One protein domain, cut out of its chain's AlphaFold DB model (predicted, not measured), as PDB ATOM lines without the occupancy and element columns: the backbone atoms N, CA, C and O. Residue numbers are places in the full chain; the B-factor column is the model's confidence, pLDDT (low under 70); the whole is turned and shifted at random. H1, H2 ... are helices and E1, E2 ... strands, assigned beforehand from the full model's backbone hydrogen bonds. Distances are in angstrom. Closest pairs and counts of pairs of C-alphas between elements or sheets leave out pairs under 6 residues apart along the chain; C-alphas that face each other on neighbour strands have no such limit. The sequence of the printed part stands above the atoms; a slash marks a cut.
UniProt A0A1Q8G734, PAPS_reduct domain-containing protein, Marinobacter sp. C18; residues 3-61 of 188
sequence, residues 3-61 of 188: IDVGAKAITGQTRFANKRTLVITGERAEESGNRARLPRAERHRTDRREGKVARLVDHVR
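AT A GLANCE: This is residues 3 to 61 of the 188 residues of the protein "PAPS_reduct domain-containing protein" of Marinobacter sp. C18 (UniProt A0A1Q8G734). Little regular structure is present: a small three-stranded sheet with one helix, H1, set off from it, and long loops at the two ends of the longest axis, residues 25 to 40 at one and 48 to 54 at the other. The 59 printed residues, 23 of them in named elements, run H1, E1, E2, E3; the class is mixed, and the sheet, also mixed, has the order E1, E3, E2. The whole is only just loose, close to compact, with a radius of gyration of the C-alphas of 12.6 A, and spans 38 by 20 by 14 A.

IN THESE COORDINATES: H1, residues 3 to 12, begins at C-alpha 3 (127.930, 136.174, 144.157) and is 14.2 A long. E1 is residues 20 to 24, 13.1 A; E2 is 41 to 43; E3, 56 to 60, 13.3 A, ends at C-alpha 60 (129.909, 122.782, 144.001).

HOW THE PARTS SIT: Inner strand E3 is parallel to E1 at 20 degrees, with N 21 and O 56 2.8 A apart, within hydrogen-bond range. E2 and E3 form an antiparallel hairpin at 153 degrees; N 59 and O 42, 2.8 A apart, are within hydrogen-bond range. H1, with every O i to N i+4 pair within range, is only just not on the sheet, with 4 pairs of C-alphas within 10 A.

THE WHOLE: The farthest C-alphas, of Glu 30 and Lys 52, are 39.2 A apart. The printed part has no cut; the links E1 to E2 and E2 to E3 are long. Residue 3 alone has a pLDDT under 70.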
ATOM      1  N   ILE A   3     126.926 136.984 144.882       60.81
ATOM      2  CA  ILE A   3     127.930 136.174 144.157       60.81
ATOM      3  C   ILE A   3     129.083 137.040 143.604       60.81
ATOM      4  O   ILE A   3     130.227 136.594 143.537       60.81
ATOM      5  N   ASP A   4     128.822 138.311 143.279       76.50
ATOM      6  CA  ASP A   4     129.844 139.211 142.728       76.50
ATOM      7  C   ASP A   4     130.958 139.553 143.720       76.50
ATOM      8  O   ASP A   4     132.101 139.747 143.309       76.50
ATOM      9  N   VAL A   5     130.659 139.594 145.021       84.19
ATOM     10  CA  VAL A   5     131.672 139.880 146.050       84.19
ATOM     11  C   VAL A   5     132.676 138.732 146.137       84.19
ATOM     12  O   VAL A   5     133.883 138.970 146.112       84.19
ATOM     13  N   GLY A   6     132.190 137.486 146.151       88.94
ATOM     14  CA  GLY A   6     133.046 136.297 146.119       88.94
ATOM     15  C   GLY A   6     133.897 136.242 144.850       88.94
ATOM     16  O   GLY A   6     135.102 136.002 144.920       88.94
ATOM     17  N   ALA A   7     133.306 136.571 143.698       91.31
ATOM     18  CA  ALA A   7     134.044 136.651 142.445       91.31
ATOM     19  C   ALA A   7     135.190 137.676 142.514       91.31
ATOM     20  O   ALA A   7     136.327 137.332 142.190       91.31
ATOM     21  N   LYS A   8     134.916 138.894 143.005       92.44
ATOM     22  CA  LYS A   8     135.936 139.940 143.199       92.44
ATOM     23  C   LYS A   8     137.044 139.497 144.152       92.44
ATOM     24  O   LYS A   8     138.212 139.751 143.869       92.44
ATOM     25  N   ALA A   9     136.704 138.811 145.244       92.06
ATOM     26  CA  ALA A   9     137.689 138.291 146.190       92.06
ATOM     27  C   ALA A   9     138.622 137.256 145.540       92.06
ATOM     28  O   ALA A   9     139.837 137.327 145.724       92.06
ATOM     29  N   ILE A  10     138.073 136.338 144.736       93.25
ATOM     30  CA  ILE A  10     138.857 135.309 144.039       93.25
ATOM     31  C   ILE A  10     139.762 135.932 142.970       93.25
ATOM     32  O   ILE A  10     140.925 135.555 142.840       93.25
ATOM     33  N   THR A  11     139.254 136.891 142.192       93.06
ATOM     34  CA  THR A  11     140.032 137.505 141.104       93.06
ATOM     35  C   THR A  11     141.027 138.556 141.580       93.06
ATOM     36  O   THR A  11     142.023 138.781 140.901       93.06
ATOM     37  N   GLY A  12     140.749 139.216 142.707       93.19
ATOM     38  CA  GLY A  12     141.512 140.361 143.204       93.19
ATOM     39  C   GLY A  12     142.644 140.017 144.172       93.19
ATOM     40  O   GLY A  12     143.348 140.922 144.605       93.19
ATOM     41  N   GLN A  13     142.828 138.746 144.539       93.00
ATOM     42  CA  GLN A  13     143.821 138.341 145.537       93.00
ATOM     43  C   GLN A  13     144.803 137.318 144.962       93.00
ATOM     44  O   GLN A  13     144.414 136.274 144.438       93.00
ATOM     45  N   THR A  14     146.098 137.585 145.124       94.25
ATOM     46  CA  THR A  14     147.187 136.737 144.608       94.25
ATOM     47  C   THR A  14     147.215 135.344 145.232       94.25
ATOM     48  O   THR A  14     147.698 134.414 144.596       94.25
ATOM     49  N   ARG A  15     146.625 135.150 146.421       93.88
ATOM     50  CA  ARG A  15     146.539 133.832 147.081       93.88
ATOM     51  C   ARG A  15     145.812 132.759 146.258       93.88
ATOM     52  O   ARG A  15     146.024 131.578 146.504       93.88
ATOM     53  N   PHE A  16     144.986 133.153 145.285       94.31
ATOM     54  CA  PHE A  16     144.286 132.228 144.386       94.31
ATOM     55  C   PHE A  16     145.025 131.992 143.055       94.31
ATOM     56  O   PHE A  16     144.611 131.148 142.261       94.31
ATOM     57  N   ALA A  17     146.114 132.723 142.788       93.19
ATOM     58  CA  ALA A  17     146.910 132.569 141.575       93.19
ATOM     59  C   ALA A  17     147.664 131.232 141.565       93.19
ATOM     60  O   ALA A  17     148.329 130.863 142.532       93.19
ATOM     61  N   ASN A  18     147.573 130.517 140.448       93.44
ATOM     62  CA  ASN A  18     148.129 129.186 140.216       93.44
ATOM     63  C   ASN A  18     147.695 128.151 141.272       93.44
ATOM     64  O   ASN A  18     148.417 127.195 141.552       93.44
ATOM     65  N   LYS A  19     146.517 128.346 141.880       94.62
ATOM     66  CA  LYS A  19     145.927 127.428 142.861       94.62
ATOM     67  C   LYS A  19     144.663 126.769 142.320       94.62
ATOM     68  O   LYS A  19     144.003 127.290 141.418       94.62
ATOM     69  N   ARG A  20     144.335 125.627 142.927       95.94
ATOM     70  CA  ARG A  20     143.029 124.972 142.832       95.94
ATOM     71  C   ARG A  20     142.160 125.472 143.977       95.94
ATOM     72  O   ARG A  20     142.576 125.410 145.130       95.94
ATOM     73  N   THR A  21     140.989 125.991 143.644       96.06
ATOM     74  CA  THR A  21     140.031 126.568 144.584       96.06
ATOM     75  C   THR A  21     138.688 125.894 144.371       96.06
ATOM     76  O   THR A  21     138.185 125.869 143.251       96.06
ATOM     77  N   LEU A  22     138.102 125.369 145.444       96.81
ATOM     78  CA  LEU A  22     136.742 124.848 145.434       96.81
ATOM     79  C   LEU A  22     135.828 125.847 146.142       96.81
ATOM     80  O   LEU A  22     136.011 126.131 147.326       96.81
ATOM     81  N   VAL A  23     134.857 126.387 145.415       95.81
ATOM     82  CA  VAL A  23     133.793 127.226 145.968       95.81
ATOM     83  C   VAL A  23     132.622 126.319 146.318       95.81
ATOM     84  O   VAL A  23     132.098 125.628 145.449       95.81
ATOM     85  N   ILE A  24     132.218 126.319 147.587       96.56
ATOM     86  CA  ILE A  24     131.078 125.541 148.078       96.56
ATOM     87  C   ILE A  24     129.989 126.510 148.520       96.56
ATOM     88  O   ILE A  24     130.254 127.436 149.289       96.56
ATOM     89  N   THR A  25     128.769 126.297 148.044       94.50
ATOM     90  CA  THR A  25     127.608 127.124 148.392       94.50
ATOM     91  C   THR A  25     126.390 126.255 148.682       94.50
ATOM     92  O   THR A  25     126.281 125.136 148.196       94.50
ATOM     93  N   GLY A  26     125.484 126.758 149.520       94.19
ATOM     94  CA  GLY A  26     124.326 126.008 150.009       94.19
ATOM     95  C   GLY A  26     123.019 126.275 149.262       94.19
ATOM     96  O   GLY A  26     121.977 126.219 149.906       94.19
ATOM     97  N   GLU A  27     123.035 126.644 147.973       94.56
ATOM     98  CA  GLU A  27     121.774 126.785 147.229       94.56
ATOM     99  C   GLU A  27     121.082 125.432 147.044       94.56
ATOM    100  O   GLU A  27     121.735 124.417 146.799       94.56
ATOM    101  N   ARG A  28     119.750 125.461 147.083       95.25
ATOM    102  CA  ARG A  28     118.837 124.342 146.853       95.25
ATOM    103  C   ARG A  28     117.944 124.643 145.654       95.25
ATOM    104  O   ARG A  28     117.544 125.788 145.422       95.25
ATOM    105  N   ALA A  29     117.602 123.609 144.899       95.25
ATOM    106  CA  ALA A  29     116.726 123.675 143.737       95.25
ATOM    107  C   ALA A  29     115.327 124.179 144.118       95.25
ATOM    108  O   ALA A  29     114.742 124.982 143.396       95.25
ATOM    109  N   GLU A  30     114.834 123.765 145.287       94.06
ATOM    110  CA  GLU A  30     113.518 124.125 145.826       94.06
ATOM    111  C   GLU A  30     113.363 125.630 146.112       94.06
ATOM    112  O   GLU A  30     112.252 126.151 146.134       94.06
ATOM    113  N   GLU A  31     114.460 126.376 146.277       90.19
ATOM    114  CA  GLU A  31     114.387 127.797 146.632       90.19
ATOM    115  C   GLU A  31     113.876 128.690 145.486       90.19
ATOM    116  O   GLU A  31     113.409 129.796 145.753       90.19
ATOM    117  N   SER A  32     113.998 128.275 144.214       91.00
ATOM    118  CA  SER A  32     113.361 128.956 143.067       91.00
ATOM    119  C   SER A  32     113.495 128.162 141.762       91.00
ATOM    120  O   SER A  32     114.454 127.416 141.570       91.00
ATOM    121  N   GLY A  33     112.627 128.438 140.781       91.44
ATOM    122  CA  GLY A  33     112.716 127.827 139.445       91.44
ATOM    123  C   GLY A  33     114.040 128.093 138.711       91.44
ATOM    124  O   GLY A  33     114.497 127.252 137.939       91.44
ATOM    125  N   ASN A  34     114.702 129.224 138.985       90.94
ATOM    126  CA  ASN A  34     116.043 129.501 138.460       90.94
ATOM    127  C   ASN A  34     117.104 128.602 139.111       90.94
ATOM    128  O   ASN A  34     117.996 128.114 138.420       90.94
ATOM    129  N   ARG A  35     117.006 128.360 140.425       92.19
ATOM    130  CA  ARG A  35     117.938 127.483 141.153       92.19
ATOM    131  C   ARG A  35     117.758 126.014 140.789       92.19
ATOM    132  O   ARG A  35     118.752 125.302 140.718       92.19
ATOM    133  N   ALA A  36     116.542 125.591 140.447       94.00
ATOM    134  CA  ALA A  36     116.260 124.237 139.969       94.00
ATOM    135  C   ALA A  36     117.016 123.847 138.686       94.00
ATOM    136  O   ALA A  36     117.169 122.664 138.395       94.00
ATOM    137  N   ARG A  37     117.502 124.829 137.917       94.75
ATOM    138  CA  ARG A  37     118.267 124.610 136.679       94.75
ATOM    139  C   ARG A  37     119.782 124.663 136.882       94.75
ATOM    140  O   ARG A  37     120.521 124.483 135.917       94.75
ATOM    141  N   LEU A  38     120.254 124.969 138.093       94.12
ATOM    142  CA  LEU A  38     121.686 125.062 138.357       94.12
ATOM    143  C   LEU A  38     122.334 123.673 138.282       94.12
ATOM    144  O   LEU A  38     121.732 122.687 138.703       94.12
ATOM    145  N   PRO A  39     123.574 123.567 137.788       96.50
ATOM    146  CA  PRO A  39     124.326 122.326 137.883       96.50
ATOM    147  C   PRO A  39     124.819 122.106 139.322       96.50
ATOM    148  O   PRO A  39     125.172 123.056 140.032       96.50
ATOM    149  N   ARG A  40     124.922 120.840 139.751       97.06
ATOM    150  CA  ARG A  40     125.541 120.497 141.047       97.06
ATOM    151  C   ARG A  40     127.016 120.902 141.092       97.06
ATOM    152  O   ARG A  40     127.494 121.345 142.133       97.06
ATOM    153  N   ALA A  41     127.723 120.739 139.976       97.69
ATOM    154  CA  ALA A  41     129.127 121.090 139.827       97.69
ATOM    155  C   ALA A  41     129.367 121.782 138.483       97.69
ATOM    156  O   ALA A  41     128.896 121.313 137.448       97.69
ATOM    157  N   GLU A  42     130.114 122.880 138.494       96.88
ATOM    158  CA  GLU A  42     130.494 123.615 137.287       96.88
ATOM    159  C   GLU A  42     131.840 124.322 137.456       96.88
ATOM    160  O   GLU A  42     132.355 124.475 138.568       96.88
ATOM    161  N   ARG A  43     132.407 124.805 136.345       96.62
ATOM    162  CA  ARG A  43     133.505 125.774 136.425       96.62
ATOM    163  C   ARG A  43     132.948 127.063 137.002       96.62
ATOM    164  O   ARG A  43     131.980 127.614 136.483       96.62
ATOM    165  N   HIS A  44     133.581 127.574 138.047       95.12
ATOM    166  CA  HIS A  44     133.181 128.857 138.595       95.12
ATOM    167  C   HIS A  44     133.442 129.962 137.559       95.12
ATOM    168  O   HIS A  44     134.446 129.943 136.850       95.12
ATOM    169  N   ARG A  45     132.598 130.996 137.525       92.75
ATOM    170  CA  ARG A  45     132.719 132.157 136.610       92.75
ATOM    171  C   ARG A  45     134.065 132.900 136.642       92.75
ATOM    172  O   ARG A  45     134.318 133.741 135.787       92.75
ATOM    173  N   THR A  46     134.893 132.673 137.662       94.19
ATOM    174  CA  THR A  46     136.230 133.283 137.803       94.19
ATOM    175  C   THR A  46     137.374 132.352 137.413       94.19
ATOM    176  O   THR A  46     138.541 132.756 137.512       94.19
ATOM    177  N   ASP A  47     137.054 131.128 136.989       95.75
ATOM    178  CA  ASP A  47     138.021 130.185 136.460       95.75
ATOM    179  C   ASP A  47     138.757 130.806 135.272       95.75
ATOM    180  O   ASP A  47     138.178 131.408 134.369       95.75
ATOM    181  N   ARG A  48     140.078 130.695 135.316       95.31
ATOM    182  CA  ARG A  48     140.984 131.143 134.265       95.31
ATOM    183  C   ARG A  48     142.141 130.160 134.178       95.31
ATOM    184  O   ARG A  48     143.302 130.565 134.199       95.31
ATOM    185  N   ARG A  49     141.833 128.860 134.183       95.00
ATOM    186  CA  ARG A  49     142.852 127.799 134.219       95.00
ATOM    187  C   ARG A  49     143.771 127.799 132.994       95.00
ATOM    188  O   ARG A  49     144.940 127.481 133.134       95.00
ATOM    189  N   GLU A  50     143.270 128.289 131.862       94.44
ATOM    190  CA  GLU A  50     144.014 128.438 130.599       94.44
ATOM    191  C   GLU A  50     144.775 129.780 130.483       94.44
ATOM    192  O   GLU A  50     145.304 130.132 129.431       94.44
ATOM    193  N   GLY A  51     144.783 130.610 131.533       90.62
ATOM    194  CA  GLY A  51     145.430 131.924 131.512       90.62
ATOM    195  C   GLY A  51     146.909 131.893 131.908       90.62
ATOM    196  O   GLY A  51     147.343 131.019 132.646       90.62
ATOM    197  N   LYS A  52     147.664 132.941 131.527       88.00
ATOM    198  CA  LYS A  52     149.086 133.134 131.911       88.00
ATOM    199  C   LYS A  52     149.343 133.025 133.419       88.00
ATOM    200  O   LYS A  52     150.367 132.513 133.847       88.00
ATOM    201  N   VAL A  53     148.412 133.555 134.209       88.31
ATOM    202  CA  VAL A  53     148.332 133.309 135.650       88.31
ATOM    203  C   VAL A  53     147.078 132.479 135.840       88.31
ATOM    204  O   VAL A  53     145.966 133.024 135.790       88.31
ATOM    205  N   ALA A  54     147.270 131.168 135.949       92.31
ATOM    206  CA  ALA A  54     146.185 130.207 135.984       92.31
ATOM    207  C   ALA A  54     145.373 130.384 137.270       92.31
ATOM    208  O   ALA A  54     145.917 130.687 138.330       92.31
ATOM    209  N   ARG A  55     144.060 130.190 137.206       93.31
ATOM    210  CA  ARG A  55     143.197 130.074 138.391       93.31
ATOM    211  C   ARG A  55     142.201 128.965 138.136       93.31
ATOM    212  O   ARG A  55     141.334 129.128 137.286       93.31
ATOM    213  N   LEU A  56     142.360 127.855 138.841       95.81
ATOM    214  CA  LEU A  56     141.480 126.706 138.714       95.81
ATOM    215  C   LEU A  56     140.418 126.850 139.792       95.81
ATOM    216  O   LEU A  56     140.733 126.742 140.977       95.81
ATOM    217  N   VAL A  57     139.195 127.174 139.391       96.88
ATOM    218  CA  VAL A  57     138.099 127.439 140.317       96.88
ATOM    219  C   VAL A  57     136.893 126.607 139.909       96.88
ATOM    220  O   VAL A  57     136.266 126.864 138.883       96.88
ATOM    221  N   ASP A  58     136.569 125.619 140.731       97.62
ATOM    222  CA  ASP A  58     135.384 124.781 140.572       97.62
ATOM    223  C   ASP A  58     134.326 125.203 141.603       97.62
ATOM    224  O   ASP A  58     134.658 125.685 142.690       97.62
ATOM    225  N   HIS A  59     133.048 125.068 141.256       96.62
ATOM    226  CA  HIS A  59     131.912 125.454 142.094       96.62
ATOM    227  C   HIS A  59     131.013 124.243 142.325       96.62
ATOM    228  O   HIS A  59     130.564 123.629 141.362       96.62
ATOM    229  N   VAL A  60     130.762 123.903 143.592       97.81
ATOM    230  CA  VAL A  60     129.909 122.782 144.001       97.81
ATOM    231  C   VAL A  60     128.784 123.233 144.934       97.81
ATOM    232  O   VAL A  60     128.998 124.007 145.867       97.81
ATOM    233  N   ARG A  61     127.588 122.683 144.696       97.12
ATOM    234  CA  ARG A  61     126.360 122.878 145.481       97.12
ATOM    235  C   ARG A  61     125.935 121.539 146.090       97.12
ATOM    236  O   ARG A  61     125.181 120.797 145.461       97.12
TER     237      ARG A  61